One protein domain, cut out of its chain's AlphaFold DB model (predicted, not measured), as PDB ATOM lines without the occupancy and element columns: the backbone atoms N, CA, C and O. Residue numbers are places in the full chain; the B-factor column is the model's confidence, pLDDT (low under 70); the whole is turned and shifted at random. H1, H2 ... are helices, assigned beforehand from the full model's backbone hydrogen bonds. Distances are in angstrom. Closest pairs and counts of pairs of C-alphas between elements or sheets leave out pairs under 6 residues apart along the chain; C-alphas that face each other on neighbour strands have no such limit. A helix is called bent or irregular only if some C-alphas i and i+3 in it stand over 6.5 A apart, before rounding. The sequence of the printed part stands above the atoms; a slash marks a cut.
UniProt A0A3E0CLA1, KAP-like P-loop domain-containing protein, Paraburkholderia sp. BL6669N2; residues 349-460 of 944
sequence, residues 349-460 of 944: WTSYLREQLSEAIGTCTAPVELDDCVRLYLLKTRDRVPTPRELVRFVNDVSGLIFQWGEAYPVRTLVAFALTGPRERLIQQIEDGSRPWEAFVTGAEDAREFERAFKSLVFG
ATOM      1  N   TRP A 349      31.796 -54.901   6.825       87.44
ATOM      2  CA  TRP A 349      31.810 -53.493   7.232       87.44
ATOM      3  C   TRP A 349      33.171 -53.039   7.767       87.44
ATOM      4  O   TRP A 349      33.541 -51.890   7.542       87.44
ATOM      5  N   THR A 350      33.956 -53.919   8.402       87.88
ATOM      6  CA  THR A 350      35.336 -53.581   8.814       87.88
ATOM      7  C   THR A 350      36.266 -53.413   7.616       87.88
ATOM      8  O   THR A 350      37.082 -52.495   7.612       87.88
ATOM      9  N   SER A 351      36.110 -54.241   6.577       87.94
ATOM     10  CA  SER A 351      36.861 -54.101   5.321       87.94
ATOM     11  C   SER A 351      36.487 -52.804   4.597       87.94
ATOM     12  O   SER A 351      37.378 -52.054   4.211       87.94
ATOM     13  N   TYR A 352      35.189 -52.492   4.506       88.62
ATOM     14  CA  TYR A 352      34.691 -51.228   3.956       88.62
ATOM     15  C   TYR A 352      35.206 -50.011   4.743       88.62
ATOM     16  O   TYR A 352      35.753 -49.088   4.150       88.62
ATOM     17  N   LEU A 353      35.123 -50.019   6.079       89.56
ATOM     18  CA  LEU A 353      35.648 -48.929   6.911       89.56
ATOM     19  C   LEU A 353      37.155 -48.715   6.694       89.56
ATOM     20  O   LEU A 353      37.601 -47.574   6.620       89.56
ATOM     21  N   ARG A 354      37.934 -49.792   6.557       88.56
ATOM     22  CA  ARG A 354      39.378 -49.725   6.282       88.56
ATOM     23  C   ARG A 354      39.678 -49.113   4.910       88.56
ATOM     24  O   ARG A 354      40.591 -48.304   4.803       88.56
ATOM     25  N   GLU A 355      38.905 -49.474   3.885       88.94
ATOM     26  CA  GLU A 355      39.005 -48.897   2.537       88.94
ATOM     27  C   GLU A 355      38.683 -47.394   2.560       88.94
ATOM     28  O   GLU A 355      39.482 -46.591   2.085       88.94
ATOM     29  N   GLN A 356      37.587 -47.000   3.214       89.31
ATOM     30  CA  GLN A 356      37.185 -45.596   3.360       89.31
ATOM     31  C   GLN A 356      38.188 -44.771   4.190       89.31
ATOM     32  O   GLN A 356      38.532 -43.658   3.806       89.31
ATOM     33  N   LEU A 357      38.738 -45.313   5.285       88.25
ATOM     34  CA  LEU A 357      39.828 -44.659   6.024       88.25
ATOM     35  C   LEU A 357      41.098 -44.533   5.164       88.25
ATOM     36  O   LEU A 357      41.747 -43.490   5.175       88.25
ATOM     37  N   SER A 358      41.449 -45.556   4.379       87.00
ATOM     38  CA  SER A 358      42.602 -45.490   3.471       87.00
ATOM     39  C   SER A 358      42.419 -44.457   2.353       87.00
ATOM     40  O   SER A 358      43.402 -43.844   1.942       87.00
ATOM     41  N   GLU A 359      41.193 -44.258   1.865       87.12
ATOM     42  CA  GLU A 359      40.842 -43.252   0.854       87.12
ATOM     43  C   GLU A 359      40.865 -41.825   1.435       87.12
ATOM     44  O   GLU A 359      41.447 -40.916   0.841       87.12
ATOM     45  N   ALA A 360      40.294 -41.634   2.630       85.62
ATOM     46  CA  ALA A 360      40.180 -40.325   3.269       85.62
ATOM     47  C   ALA A 360      41.481 -39.825   3.918       85.62
ATOM     48  O   ALA A 360      41.825 -38.652   3.777       85.62
ATOM     49  N   ILE A 361      42.183 -40.697   4.652       83.62
ATOM     50  CA  ILE A 361      43.288 -40.327   5.559       83.62
ATOM     51  C   ILE A 361      44.544 -41.203   5.401       83.62
ATOM     52  O   ILE A 361      45.527 -41.012   6.126       83.62
ATOM     53  N   GLY A 362      44.560 -42.147   4.452       69.00
ATOM     54  CA  GLY A 362      45.700 -43.044   4.206       69.00
ATOM     55  C   GLY A 362      46.958 -42.347   3.674       69.00
ATOM     56  O   GLY A 362      48.044 -42.921   3.687       69.00
ATOM     57  N   THR A 363      46.850 -41.087   3.248       67.50
ATOM     58  CA  THR A 363      48.005 -40.222   2.972       67.50
ATOM     59  C   THR A 363      48.644 -39.698   4.261       67.50
ATOM     60  O   THR A 363      49.871 -39.600   4.323       67.50
ATOM     61  N   CYS A 364      47.847 -39.394   5.288       62.66
ATOM     62  CA  CYS A 364      48.273 -38.780   6.550       62.66
ATOM     63  C   CYS A 364      48.814 -39.784   7.579       62.66
ATOM     64  O   CYS A 364      49.533 -39.386   8.488       62.66
ATOM     65  N   THR A 365      48.488 -41.073   7.439       67.38
ATOM     66  CA  THR A 365      48.606 -42.063   8.526       67.38
ATOM     67  C   THR A 365      49.327 -43.335   8.066       67.38
ATOM     68  O   THR A 365      49.193 -43.743   6.912       67.38
ATOM     69  N   ALA A 366      50.079 -43.997   8.951       72.12
ATOM     70  CA  ALA A 366      50.695 -45.290   8.643       72.12
ATOM     71  C   ALA A 366      49.645 -46.427   8.573       72.12
ATOM     72  O   ALA A 366      48.682 -46.406   9.344       72.12
ATOM     73  N   PRO A 367      49.831 -47.478   7.743       70.94
ATOM     74  CA  PRO A 367      48.859 -48.574   7.624       70.94
ATOM     75  C   PRO A 367      48.534 -49.301   8.939       70.94
ATOM     76  O   PRO A 367      47.412 -49.758   9.123       70.94
ATOM     77  N   VAL A 368      49.499 -49.386   9.862       69.81
ATOM     78  CA  VAL A 368      49.315 -50.018  11.183       69.81
ATOM     79  C   VAL A 368      48.345 -49.214  12.056       69.81
ATOM     80  O   VAL A 368      47.479 -49.785  12.710       69.81
ATOM     81  N   GLU A 369      48.435 -47.885  12.020       73.88
ATOM     82  CA  GLU A 369      47.545 -47.003  12.781       73.88
ATOM     83  C   GLU A 369      46.112 -47.009  12.224       73.88
ATOM     84  O   GLU A 369      45.164 -46.933  13.002       73.88
ATOM     85  N   LEU A 370      45.926 -47.181  10.906       79.50
ATOM     86  CA  LEU A 370      44.593 -47.357  10.306       79.50
ATOM     87  C   LEU A 370      43.874 -48.598  10.868       79.50
ATOM     88  O   LEU A 370      42.667 -48.558  11.121       79.50
ATOM     89  N   ASP A 371      44.610 -49.686  11.101       81.31
ATOM     90  CA  ASP A 371      44.064 -50.918  11.677       81.31
ATOM     91  C   ASP A 371      43.668 -50.736  13.147       81.31
ATOM     92  O   ASP A 371      42.610 -51.213  13.572       81.31
ATOM     93  N   ASP A 372      44.464 -49.982  13.909       80.31
ATOM     94  CA  ASP A 372      44.095 -49.572  15.262       80.31
ATOM     95  C   ASP A 372      42.845 -48.677  15.255       80.31
ATOM     96  O   ASP A 372      41.952 -48.891  16.074       80.31
ATOM     97  N   CYS A 373      42.688 -47.751  14.304       83.25
ATOM     98  CA  CYS A 373      41.466 -46.948  14.170       83.25
ATOM     99  C   CYS A 373      40.210 -47.816  13.946       83.25
ATOM    100  O   CYS A 373      39.193 -47.612  14.618       83.25
ATOM    101  N   VAL A 374      40.282 -48.831  13.074       85.75
ATOM    102  CA  VAL A 374      39.191 -49.811  12.872       85.75
ATOM    103  C   VAL A 374      38.917 -50.603  14.157       85.75
ATOM    104  O   VAL A 374      37.759 -50.827  14.523       85.75
ATOM    105  N   ARG A 375      39.967 -50.991  14.892       84.00
ATOM    106  CA  ARG A 375      39.852 -51.693  16.177       84.00
ATOM    107  C   ARG A 375      39.189 -50.832  17.256       84.00
ATOM    108  O   ARG A 375      38.334 -51.345  17.976       84.00
ATOM    109  N   LEU A 376      39.529 -49.545  17.363       83.75
ATOM    110  CA  LEU A 376      38.888 -48.612  18.301       83.75
ATOM    111  C   LEU A 376      37.394 -48.445  17.986       83.75
ATOM    112  O   LEU A 376      36.568 -48.500  18.900       83.75
ATOM    113  N   TYR A 377      37.030 -48.336  16.702       86.69
ATOM    114  CA  TYR A 377      35.628 -48.302  16.277       86.69
ATOM    115  C   TYR A 377      34.878 -49.577  16.698       86.69
ATOM    116  O   TYR A 377      33.793 -49.504  17.283       86.69
ATOM    117  N   LEU A 378      35.473 -50.755  16.475       85.56
ATOM    118  CA  LEU A 378      34.901 -52.041  16.885       85.56
ATOM    119  C   LEU A 378      34.734 -52.155  18.412       85.56
ATOM    120  O   LEU A 378      33.725 -52.680  18.879       85.56
ATOM    121  N   LEU A 379      35.687 -51.645  19.202       81.31
ATOM    122  CA  LEU A 379      35.603 -51.650  20.667       81.31
ATOM    123  C   LEU A 379      34.419 -50.830  21.195       81.31
ATOM    124  O   LEU A 379      33.787 -51.255  22.162       81.31
ATOM    125  N   LYS A 380      34.105 -49.695  20.561       77.75
ATOM    126  CA  LYS A 380      32.972 -48.839  20.948       77.75
ATOM    127  C   LYS A 380      31.620 -49.362  20.451       77.75
ATOM    128  O   LYS A 380      30.592 -49.058  21.052       77.75
ATOM    129  N   THR A 381      31.621 -50.148  19.378       75.19
ATOM    130  CA  THR A 381      30.418 -50.522  18.613       75.19
ATOM    131  C   THR A 381      30.092 -52.018  18.747       75.19
ATOM    132  O   THR A 381      29.561 -52.629  17.830       75.19
ATOM    133  N   ARG A 382      30.417 -52.633  19.894       68.69
ATOM    134  CA  ARG A 382      30.223 -54.078  20.140       68.69
ATOM    135  C   ARG A 382      28.763 -54.531  20.063       68.69
ATOM    136  O   ARG A 382      28.500 -55.629  19.584       68.69
ATOM    137  N   ASP A 383      27.842 -53.685  20.516       69.94
ATOM    138  CA  ASP A 383      26.441 -54.060  20.754       69.94
ATOM    139  C   ASP A 383      25.491 -53.679  19.600       69.94
ATOM    140  O   ASP A 383      24.286 -53.908  19.690       69.94
ATOM    141  N   ARG A 384      26.005 -53.085  18.511       80.81
ATOM    142  CA  ARG A 384      25.210 -52.678  17.337       80.81
ATOM    143  C   ARG A 384      25.993 -52.851  16.037       80.81
ATOM    144  O   ARG A 384      27.202 -52.662  16.017       80.81
ATOM    145  N   VAL A 385      25.313 -53.162  14.935       82.75
ATOM    146  CA  VAL A 385      25.952 -53.165  13.609       82.75
ATOM    147  C   VAL A 385      25.871 -51.749  13.027       82.75
ATOM    148  O   VAL A 385      24.773 -51.201  12.978       82.75
ATOM    149  N   PRO A 386      26.987 -51.134  12.596       87.06
ATOM    150  CA  PRO A 386      26.962 -49.801  12.007       87.06
ATOM    151  C   PRO A 386      26.378 -49.827  10.590       87.06
ATOM    152  O   PRO A 386      26.636 -50.739   9.798       87.06
ATOM    153  N   THR A 387      25.633 -48.785  10.240       87.69
ATOM    154  CA  THR A 387      25.149 -48.580   8.868       87.69
ATOM    155  C   THR A 387      26.246 -47.975   7.972       87.69
ATOM    156  O   THR A 387      27.098 -47.237   8.472       87.69
ATOM    157  N   PRO A 388      26.244 -48.209   6.639       86.31
ATOM    158  CA  PRO A 388      27.220 -47.596   5.726       86.31
ATOM    159  C   PRO A 388      27.334 -46.073   5.888       86.31
ATOM    160  O   PRO A 388      28.440 -45.538   5.914       86.31
ATOM    161  N   ARG A 389      26.202 -45.385   6.087       85.50
ATOM    162  CA  ARG A 389      26.163 -43.937   6.337       85.50
ATOM    163  C   ARG A 389      26.843 -43.533   7.647       85.50
ATOM    164  O   ARG A 389      27.510 -42.504   7.679       85.50
ATOM    165  N   GLU A 390      26.692 -44.304   8.724       88.50
ATOM    166  CA  GLU A 390      27.407 -44.040   9.983       88.50
ATOM    167  C   GLU A 390      28.920 -44.226   9.834       88.50
ATOM    168  O   GLU A 390      29.674 -43.486  10.459       88.50
ATOM    169  N   LEU A 391      29.367 -45.166   8.994       90.12
ATOM    170  CA  LEU A 391      30.789 -45.375   8.703       90.12
ATOM    171  C   LEU A 391      31.369 -44.201   7.906       90.12
ATOM    172  O   LEU A 391      32.362 -43.621   8.336       90.12
ATOM    173  N   VAL A 392      30.719 -43.794   6.809       89.94
ATOM    174  CA  VAL A 392      31.126 -42.620   6.010       89.94
ATOM    175  C   VAL A 392      31.120 -41.347   6.857       89.94
ATOM    176  O   VAL A 392      32.078 -40.576   6.828       89.94
ATOM    177  N   ARG A 393      30.078 -41.146   7.676       91.31
ATOM    178  CA  ARG A 393      30.014 -40.021   8.613       91.31
ATOM    179  C   ARG A 393      31.177 -40.045   9.602       91.31
ATOM    180  O   ARG A 393      31.822 -39.021   9.761       91.31
ATOM    181  N   PHE A 394      31.463 -41.183  10.231       91.19
ATOM    182  CA  PHE A 394      32.576 -41.305  11.173       91.19
ATOM    183  C   PHE A 394      33.928 -40.984  10.514       91.19
ATOM    184  O   PHE A 394      34.726 -40.256  11.101       91.19
ATOM    185  N   VAL A 395      34.172 -41.456   9.286       91.12
ATOM    186  CA  VAL A 395      35.390 -41.105   8.536       91.12
ATOM    187  C   VAL A 395      35.458 -39.594   8.281       91.12
ATOM    188  O   VAL A 395      36.500 -38.988   8.515       91.12
ATOM    189  N   ASN A 396      34.347 -38.964   7.893       91.94
ATOM    190  CA  ASN A 396      34.282 -37.512   7.695       91.94
ATOM    191  C   ASN A 396      34.437 -36.707   8.994       91.94
ATOM    192  O   ASN A 396      35.091 -35.666   8.975       91.94
ATOM    193  N   ASP A 397      33.886 -37.182  10.115       90.31
ATOM    194  CA  ASP A 397      34.059 -36.571  11.437       90.31
ATOM    195  C   ASP A 397      35.558 -36.599  11.836       90.31
ATOM    196  O   ASP A 397      36.094 -35.603  12.322       90.31
ATOM    197  N   VAL A 398      36.272 -37.695  11.539       89.94
ATOM    198  CA  VAL A 398      37.730 -37.823  11.749       89.94
ATOM    199  C   VAL A 398      38.534 -36.934  10.792       89.94
ATOM    200  O   VAL A 398      39.414 -36.205  11.249       89.94
ATOM    201  N   SER A 399      38.222 -36.921   9.491       89.56
ATOM    202  CA  SER A 399      38.844 -35.996   8.528       89.56
ATOM    203  C   SER A 399      38.636 -34.532   8.934       89.56
ATOM    204  O   SER A 399      39.562 -33.731   8.831       89.56
ATOM    205  N   GLY A 400      37.451 -34.182   9.446       89.19
ATOM    206  CA  GLY A 400      37.139 -32.853   9.976       89.19
ATOM    207  C   GLY A 400      38.003 -32.467  11.178       89.19
ATOM    208  O   GLY A 400      38.502 -31.345  11.235       89.19
ATOM    209  N   LEU A 401      38.261 -33.403  12.097       88.12
ATOM    210  CA  LEU A 401      39.201 -33.192  13.202       88.12
ATOM    211  C   LEU A 401      40.647 -33.015  12.708       88.12
ATOM    212  O   LEU A 401      41.350 -32.145  13.215       88.12
ATOM    213  N   ILE A 402      41.085 -33.768  11.695       87.56
ATOM    214  CA  ILE A 402      42.420 -33.584  11.094       87.56
ATOM    215  C   ILE A 402      42.515 -32.217  10.396       87.56
ATOM    216  O   ILE A 402      43.527 -31.535  10.532       87.56
ATOM    217  N   PHE A 403      41.462 -31.751   9.715       85.94
ATOM    218  CA  PHE A 403      41.413 -30.382   9.180       85.94
ATOM    219  C   PHE A 403      41.447 -29.306  10.275       85.94
ATOM    220  O   PHE A 403      42.046 -28.253  10.070       85.94
ATOM    221  N   GLN A 404      40.806 -29.550  11.421       84.94
ATOM    222  CA  GLN A 404      40.750 -28.598  12.532       84.94
ATOM    223  C   GLN A 404      42.084 -28.483  13.286       84.94
ATOM    224  O   GLN A 404      42.450 -27.383  13.697       84.94
ATOM    225  N   TRP A 405      42.783 -29.602  13.494       82.62
ATOM    226  CA  TRP A 405      43.943 -29.683  14.391       82.62
ATOM    227  C   TRP A 405      45.281 -29.958  13.683       82.62
ATOM    228  O   TRP A 405      46.334 -29.844  14.311       82.62
ATOM    229  N   GLY A 406      45.273 -30.303  12.394       78.81
ATOM    230  CA  GLY A 406      46.479 -30.645  11.639       78.81
ATOM    231  C   GLY A 406      47.242 -31.817  12.263       78.81
ATOM    232  O   GLY A 406      46.652 -32.822  12.651       78.81
ATOM    233  N   GLU A 407      48.563 -31.670  12.384       75.25
ATOM    234  CA  GLU A 407      49.455 -32.660  13.008       75.25
ATOM    235  C   GLU A 407      49.577 -32.503  14.543       75.25
ATOM    236  O   GLU A 407      50.367 -33.207  15.168       75.25
ATOM    237  N   ALA A 408      48.803 -31.613  15.185       72.12
ATOM    238  CA  ALA A 408      48.920 -31.346  16.629       72.12
ATOM    239  C   ALA A 408      48.515 -32.534  17.531       72.12
ATOM    240  O   ALA A 408      48.830 -32.545  18.722       72.12
ATOM    241  N   TYR A 409      47.815 -33.530  16.978       79.38
ATOM    242  CA  TYR A 409      47.315 -34.703  17.695       79.38
ATOM    243  C   TYR A 409      47.533 -35.989  16.885       79.38
ATOM    244  O   TYR A 409      47.241 -36.005  15.689       79.38
ATOM    245  N   PRO A 410      47.931 -37.108  17.523       80.56
ATOM    246  CA  PRO A 410      47.933 -38.415  16.873       80.56
ATOM    247  C   PRO A 410      46.535 -38.792  16.364       80.56
ATOM    248  O   PRO A 410      45.543 -38.647  17.086       80.56
ATOM    249  N   VAL A 411      46.452 -39.360  15.156       82.88
ATOM    250  CA  VAL A 411      45.179 -39.746  14.510       82.88
ATOM    251  C   VAL A 411      44.368 -40.713  15.384       82.88
ATOM    252  O   VAL A 411      43.148 -40.583  15.493       82.88
ATOM    253  N   ARG A 412      45.044 -41.616  16.109       83.19
ATOM    254  CA  ARG A 412      44.442 -42.507  17.119       83.19
ATOM    255  C   ARG A 412      43.640 -41.745  18.189       83.19
ATOM    256  O   ARG A 412      42.567 -42.201  18.586       83.19
ATOM    257  N   THR A 413      44.136 -40.595  18.649       84.12
ATOM    258  CA  THR A 413      43.464 -39.746  19.649       84.12
ATOM    259  C   THR A 413      42.253 -39.043  19.046       84.12
ATOM    260  O   THR A 413      41.183 -39.054  19.656       84.12
ATOM    261  N   LEU A 414      42.387 -38.495  17.832       86.81
ATOM    262  CA  LEU A 414      41.277 -37.861  17.108       86.81
ATOM    263  C   LEU A 414      40.127 -38.856  16.865       86.81
ATOM    264  O   LEU A 414      38.963 -38.538  17.107       86.81
ATOM    265  N   VAL A 415      40.455 -40.095  16.488       88.00
ATOM    266  CA  VAL A 415      39.492 -41.200  16.342       88.00
ATOM    267  C   VAL A 415      38.787 -41.532  17.655       88.00
ATOM    268  O   VAL A 415      37.563 -41.664  17.674       88.00
ATOM    269  N   ALA A 416      39.519 -41.649  18.765       86.06
ATOM    270  CA  ALA A 416      38.895 -41.913  20.060       86.06
ATOM    271  C   ALA A 416      37.964 -40.771  20.494       86.06
ATOM    272  O   ALA A 416      36.872 -41.039  20.993       86.06
ATOM    273  N   PHE A 417      38.350 -39.517  20.246       86.81
ATOM    274  CA  PHE A 417      37.527 -38.342  20.537       86.81
ATOM    275  C   PHE A 417      36.219 -38.335  19.728       86.81
ATOM    276  O   PHE A 417      35.139 -38.194  20.309       86.81
ATOM    277  N   ALA A 418      36.288 -38.619  18.421       87.69
ATOM    278  CA  ALA A 418      35.106 -38.792  17.571       87.69
ATOM    279  C   ALA A 418      34.158 -39.901  18.083       87.69
ATOM    280  O   ALA A 418      32.936 -39.768  18.008       87.69
ATOM    281  N   LEU A 419      34.701 -40.978  18.663       86.31
ATOM    282  CA  LEU A 419      33.928 -42.095  19.227       86.31
ATOM    283  C   LEU A 419      33.310 -41.811  20.606       86.31
ATOM    284  O   LEU A 419      32.406 -42.537  21.034       86.31
ATOM    285  N   THR A 420      33.786 -40.799  21.330       81.56
ATOM    286  CA  THR A 420      33.317 -40.497  22.693       81.56
ATOM    287  C   THR A 420      32.093 -39.582  22.774       81.56
ATOM    288  O   THR A 420      31.395 -39.613  23.789       81.56
ATOM    289  N   GLY A 421      31.752 -38.866  21.699       75.56
ATOM    290  CA  GLY A 421      30.528 -38.061  21.606       75.56
ATOM    291  C   GLY A 421      30.720 -36.578  21.965       75.56
ATOM    292  O   GLY A 421      31.823 -36.056  21.822       75.56
ATOM    293  N   PRO A 422      29.649 -35.858  22.363       80.69
ATOM    294  CA  PRO A 422      29.681 -34.403  22.501       80.69
ATOM    295  C   PRO A 422      30.585 -33.938  23.649       80.69
ATOM    296  O   PRO A 422      30.566 -34.493  24.752       80.69
ATOM    297  N   ARG A 423      31.337 -32.870  23.373       77.19
ATOM    298  CA  ARG A 423      32.394 -32.302  24.217       77.19
ATOM    299  C   ARG A 423      31.921 -31.963  25.632       77.19
ATOM    300  O   ARG A 423      32.632 -32.229  26.594       77.19
ATOM    301  N   GLU A 424      30.712 -31.431  25.768       76.62
ATOM    302  CA  GLU A 424      30.138 -30.967  27.037       76.62
ATOM    303  C   GLU A 424      29.959 -32.125  28.026       76.62
ATOM    304  O   GLU A 424      30.250 -31.987  29.211       76.62
ATOM    305  N   ARG A 425      29.546 -33.301  27.527       80.31
ATOM    306  CA  ARG A 425      29.419 -34.511  28.353       80.31
ATOM    307  C   ARG A 425      30.775 -35.052  28.781       80.31
ATOM    308  O   ARG A 425      30.872 -35.620  29.861       80.31
ATOM    309  N   LEU A 426      31.805 -34.887  27.950       79.19
ATOM    310  CA  LEU A 426      33.164 -35.321  28.278       79.19
ATOM    311  C   LEU A 426      33.797 -34.425  29.338       79.19
ATOM    312  O   LEU A 426      34.463 -34.948  30.223       79.19
ATOM    313  N   ILE A 427      33.539 -33.115  29.305       71.31
ATOM    314  CA  ILE A 427      33.959 -32.193  30.370       71.31
ATOM    315  C   ILE A 427      33.326 -32.615  31.705       71.31
ATOM    316  O   ILE A 427      34.063 -32.913  32.640       71.31
ATOM    317  N   GLN A 428      31.997 -32.777  31.756       72.62
ATOM    318  CA  GLN A 428      31.292 -33.249  32.960       72.62
ATOM    319  C   GLN A 428      31.832 -34.597  33.460       72.62
ATOM    320  O   GLN A 428      32.162 -34.746  34.629       72.62
ATOM    321  N   GLN A 429      32.010 -35.569  32.560       75.56
ATOM    322  CA  GLN A 429      32.568 -36.879  32.903       75.56
ATOM    323  C   GLN A 429      33.982 -36.807  33.495       75.56
ATOM    324  O   GLN A 429      34.317 -37.634  34.344       75.56
ATOM    325  N   ILE A 430      34.809 -35.858  33.055       74.31
ATOM    326  CA  ILE A 430      36.168 -35.652  33.569       74.31
ATOM    327  C   ILE A 430      36.141 -34.944  34.928       74.31
ATOM    328  O   ILE A 430      36.913 -35.314  35.812       74.31
ATOM    329  N   GLU A 431      35.248 -33.969  35.108       69.44
ATOM    330  CA  GLU A 431      35.012 -33.277  36.383       69.44
ATOM    331  C   GLU A 431      34.488 -34.242  37.463       69.44
ATOM    332  O   GLU A 431      34.993 -34.235  38.585       69.44
ATOM    333  N   ASP A 432      33.589 -35.160  37.092       73.56
ATOM    334  CA  ASP A 432      33.092 -36.266  37.930       73.56
ATOM    335  C   ASP A 432      34.161 -37.353  38.213       73.56
ATOM    336  O   ASP A 432      33.891 -38.359  38.875       73.56
ATOM    337  N   GLY A 433      35.387 -37.195  37.700       71.81
ATOM    338  CA  GLY A 433      36.518 -38.098  37.931       71.81
ATOM    339  C   GLY A 433      36.510 -39.390  37.105       71.81
ATOM    340  O   GLY A 433      37.378 -40.246  37.302       71.81
ATOM    341  N   SER A 434      35.570 -39.549  36.169       77.00
ATOM    342  CA  SER A 434      35.566 -40.681  35.239       77.00
ATOM    343  C   SER A 434      36.616 -40.504  34.132       77.00
ATOM    344  O   SER A 434      37.110 -39.405  33.871       77.00
ATOM    345  N   ARG A 435      36.997 -41.608  33.477       78.19
ATOM    346  CA  ARG A 435      38.127 -41.640  32.532       78.19
ATOM    347  C   ARG A 435      37.729 -42.227  31.173       78.19
ATOM    348  O   ARG A 435      38.038 -43.386  30.892       78.19
ATOM    349  N   PRO A 436      37.060 -41.451  30.298       75.44
ATOM    350  CA  PRO A 436      36.565 -41.950  29.012       75.44
ATOM    351  C   PRO A 436      37.639 -42.577  28.106       75.44
ATOM    352  O   PRO A 436      37.323 -43.477  27.327       75.44
ATOM    353  N   TRP A 437      38.901 -42.142  28.214       76.81
ATOM    354  CA  TRP A 437      40.022 -42.641  27.405       76.81
ATOM    355  C   TRP A 437      40.494 -44.057  27.768       76.81
ATOM    356  O   TRP A 437      41.081 -44.711  26.908       76.81
ATOM    357  N   GLU A 438      40.235 -44.567  28.980       77.69
ATOM    358  CA  GLU A 438      40.742 -45.886  29.411       77.69
ATOM    359  C   GLU A 438      40.251 -47.031  28.506       77.69
ATOM    360  O   GLU A 438      40.974 -48.000  28.288       77.69
ATOM    361  N   ALA A 439      39.075 -46.886  27.885       73.56
ATOM    362  CA  ALA A 439      38.530 -47.853  26.928       73.56
ATOM    363  C   ALA A 439      39.300 -47.944  25.588       73.56
ATOM    364  O   ALA A 439      39.075 -48.883  24.821       73.56
ATOM    365  N   PHE A 440      40.180 -46.981  25.289       73.56
ATOM    366  CA  PHE A 440      40.885 -46.841  24.005       73.56
ATOM    367  C   PHE A 440      42.412 -47.056  24.119       73.56
ATOM    368  O   PHE A 440      43.129 -47.072  23.110       73.56
ATOM    369  N   VAL A 441      42.916 -47.249  25.341       71.56
ATOM    370  CA  VAL A 441      44.336 -47.447  25.666       71.56
ATOM    371  C   VAL A 441      44.699 -48.936  25.667       71.56
ATOM    372  O   VAL A 441      43.946 -49.778  26.147       71.56
ATOM    373  N   THR A 442      45.881 -49.274  25.143       58.38
ATOM    374  CA  THR A 442      46.364 -50.663  25.007       58.38
ATOM    375  C   THR A 442      47.833 -50.813  25.416       58.38
ATOM    376  O   THR A 442      48.632 -51.369  24.670       58.38
ATOM    377  N   GLY A 443      48.202 -50.300  26.589       58.41
ATOM    378  CA  GLY A 443      49.574 -50.319  27.109       58.41
ATOM    379  C   GLY A 443      49.747 -49.307  28.242       58.41
ATOM    380  O   GLY A 443      48.991 -48.344  28.311       58.41
ATOM    381  N   ALA A 444      50.699 -49.528  29.153       49.34
ATOM    382  CA  ALA A 444      50.844 -48.703  30.361       49.34
ATOM    383  C   ALA A 444      51.608 -47.381  30.143       49.34
ATOM    384  O   ALA A 444      51.346 -46.409  30.852       49.34
ATOM    385  N   GLU A 445      52.536 -47.332  29.182       49.19
ATOM    386  CA  GLU A 445      53.302 -46.116  28.863       49.19
ATOM    387  C   GLU A 445      52.505 -45.208  27.911       49.19
ATOM    388  O   GLU A 445      52.229 -44.059  28.272       49.19
ATOM    389  N   ASP A 446      51.982 -45.766  26.809       64.06
ATOM    390  CA  ASP A 446      51.019 -45.114  25.899       64.06
ATOM    391  C   ASP A 446      49.846 -44.456  26.643       64.06
ATOM    392  O   ASP A 446      49.375 -43.390  26.247       64.06
ATOM    393  N   ALA A 447      49.377 -45.070  27.740       67.81
ATOM    394  CA  ALA A 447      48.250 -44.589  28.540       67.81
ATOM    395  C   ALA A 447      48.376 -43.116  28.932       67.81
ATOM    396  O   ALA A 447      47.408 -42.365  28.836       67.81
ATOM    397  N   ARG A 448      49.565 -42.701  29.388       68.56
ATOM    398  CA  ARG A 448      49.780 -41.367  29.963       68.56
ATOM    399  C   ARG A 448      49.896 -40.290  28.896       68.56
ATOM    400  O   ARG A 448      49.478 -39.159  29.124       68.56
ATOM    401  N   GLU A 449      50.482 -40.620  27.752       72.38
ATOM    402  CA  GLU A 449      50.575 -39.699  26.621       72.38
ATOM    403  C   GLU A 449      49.211 -39.541  25.944       72.38
ATOM    404  O   GLU A 449      48.739 -38.419  25.760       72.38
ATOM    405  N   PHE A 450      48.518 -40.658  25.713       77.00
ATOM    406  CA  PHE A 450      47.163 -40.681  25.174       77.00
ATOM    407  C   PHE A 450      46.143 -39.979  26.086       77.00
ATOM    408  O   PHE A 450      45.293 -39.241  25.596       77.00
ATOM    409  N   GLU A 451      46.237 -40.138  27.411       78.88
ATOM    410  CA  GLU A 451      45.397 -39.408  28.373       78.88
ATOM    411  C   GLU A 451      45.570 -37.888  28.254       78.88
ATOM    412  O   GLU A 451      44.579 -37.155  28.191       78.88
ATOM    413  N   ARG A 452      46.816 -37.395  28.202       71.06
ATOM    414  CA  ARG A 452      47.095 -35.956  28.040       71.06
ATOM    415  C   ARG A 452      46.580 -35.440  26.696       71.06
ATOM    416  O   ARG A 452      46.002 -34.352  26.652       71.06
ATOM    417  N   ALA A 453      46.741 -36.235  25.637       75.50
ATOM    418  CA  ALA A 453      46.222 -35.942  24.305       75.50
ATOM    419  C   ALA A 453      44.704 -35.792  24.321       75.50
ATOM    420  O   ALA A 453      44.145 -34.789  23.891       75.50
ATOM    421  N   PHE A 454      44.023 -36.782  24.885       80.81
ATOM    422  CA  PHE A 454      42.577 -36.799  24.931       80.81
ATOM    423  C   PHE A 454      42.028 -35.630  25.766       80.81
ATOM    424  O   PHE A 454      41.088 -34.958  25.348       80.81
ATOM    425  N   LYS A 455      42.646 -35.326  26.916       75.88
ATOM    426  CA  LYS A 455      42.258 -34.188  27.764       75.88
ATOM    427  C   LYS A 455      42.461 -32.838  27.076       75.88
ATOM    428  O   LYS A 455      41.532 -32.037  27.056       75.88
ATOM    429  N   SER A 456      43.638 -32.573  26.506       75.81
ATOM    430  CA  SER A 456      43.910 -31.291  25.830       75.81
ATOM    431  C   SER A 456      42.984 -31.061  24.630       75.81
ATOM    432  O   SER A 456      42.505 -29.941  24.447       75.81
ATOM    433  N   LEU A 457      42.611 -32.125  23.912       79.75
ATOM    434  CA  LEU A 457      41.613 -32.088  22.841       79.75
ATOM    435  C   LEU A 457      40.199 -31.769  23.366       79.75
ATOM    436  O   LEU A 457      39.513 -30.915  22.804       79.75
ATOM    437  N   VAL A 458      39.779 -32.373  24.487       80.50
ATOM    438  CA  VAL A 458      38.501 -32.050  25.162       80.50
ATOM    439  C   VAL A 458      38.478 -30.598  25.662       80.50
ATOM    440  O   VAL A 458      37.438 -29.943  25.591       80.50
ATOM    441  N   PHE A 459      39.606 -30.044  26.109       75.12
ATOM    442  CA  PHE A 459      39.707 -28.630  26.499       75.12
ATOM    443  C   PHE A 459      40.010 -27.675  25.329       75.12
ATOM    444  O   PHE A 459      39.832 -26.466  25.474       75.12
ATOM    445  N   GLY A 460      40.286 -28.195  24.130       70.88
ATOM    446  CA  GLY A 460      40.460 -27.413  22.903       70.88
ATOM    447  C   GLY A 460      41.785 -26.644  22.838       70.88
ATOM    448  O   GLY A 460      41.827 -25.547  22.287       70.88
TER     449      GLY A 460
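AT A GLANCE: This is residues 349 to 460 of the 944 residues of the protein "KAP-like P-loop domain-containing protein" of Paraburkholderia sp. BL6669N2 (UniProt A0A3E0CLA1). Four helices make a ring, H1 to H2 to H4 to H3 and back to H1, and H7 crosses the side of H4 away from H1. H5 and the short H6 pack on H7. The 112 printed residues hold seven named helices, H1 to H7 in order, and no named strand: all helix. The whole is compact and rounded, with a radius of gyration of the C-alphas of 13.6 A and spans of 37 by 31 by 27 A.

HOW THE PARTS SIT: The longest helix, H3, residues 388 to 405, touches H1, residues 349 to 361, at a shallow tilt of 29 degrees, the same way; their closest C-alphas, Leu 357 and Val 395, are 6.2 A apart. With residues 394 to 402 alone, H3 touches H4, residues 411 to 420, at a steep tilt of 57 degrees, closest at C-alphas Val 398 and Val 415, 6.0 A. H2, residues 367 to 380, touches H4 at a shallow tilt of 13 degrees, closest at C-alphas Cys 373 and Arg 412, 6.1 A. With residues 370 to 374 alone, H2 touches H1, closest at C-alphas Arg 354 and Val 374, 6.6 A. H7, residues 446 to 459, touches H4 at a steep tilt of 60 degrees, closest at C-alphas Thr 413 and Phe 454, 6.1 A. With residues 458 to 459 alone, H7 touches H5, residues 423 to 431, closest at C-alphas Arg 423 and Val 458, 6.2 A. H6, residues 436 to 440, touches H7, closest at C-alphas Trp 437 and Glu 451, 6.3 A. Every O i to N i+4 pair is within hydrogen-bond range in H1, H2, H3, H4, H5 and H7; H6 has 0 of 1, and 1 of 2 O i to N i+3 pairs.

IN THESE COORDINATES: H1 begins at C-alpha 349 (31.810, -53.493, 7.232) and H7 ends at C-alpha 459 (39.707, -28.630, 26.499). H3 is 26.0 A long, H2 20.7 A and H7 20.0 A. H6 is only just irregular: C-alphas 436 and 439 are 6.6 A apart.

THE WHOLE: The two C-alphas farthest apart, Glu 359 and Asp 432, are 38.5 A apart. The printed part has no cut and no long link. Its mean pLDDT is 79.5, with 15 residues under 70, among them 362 to 365 and 442 to 448.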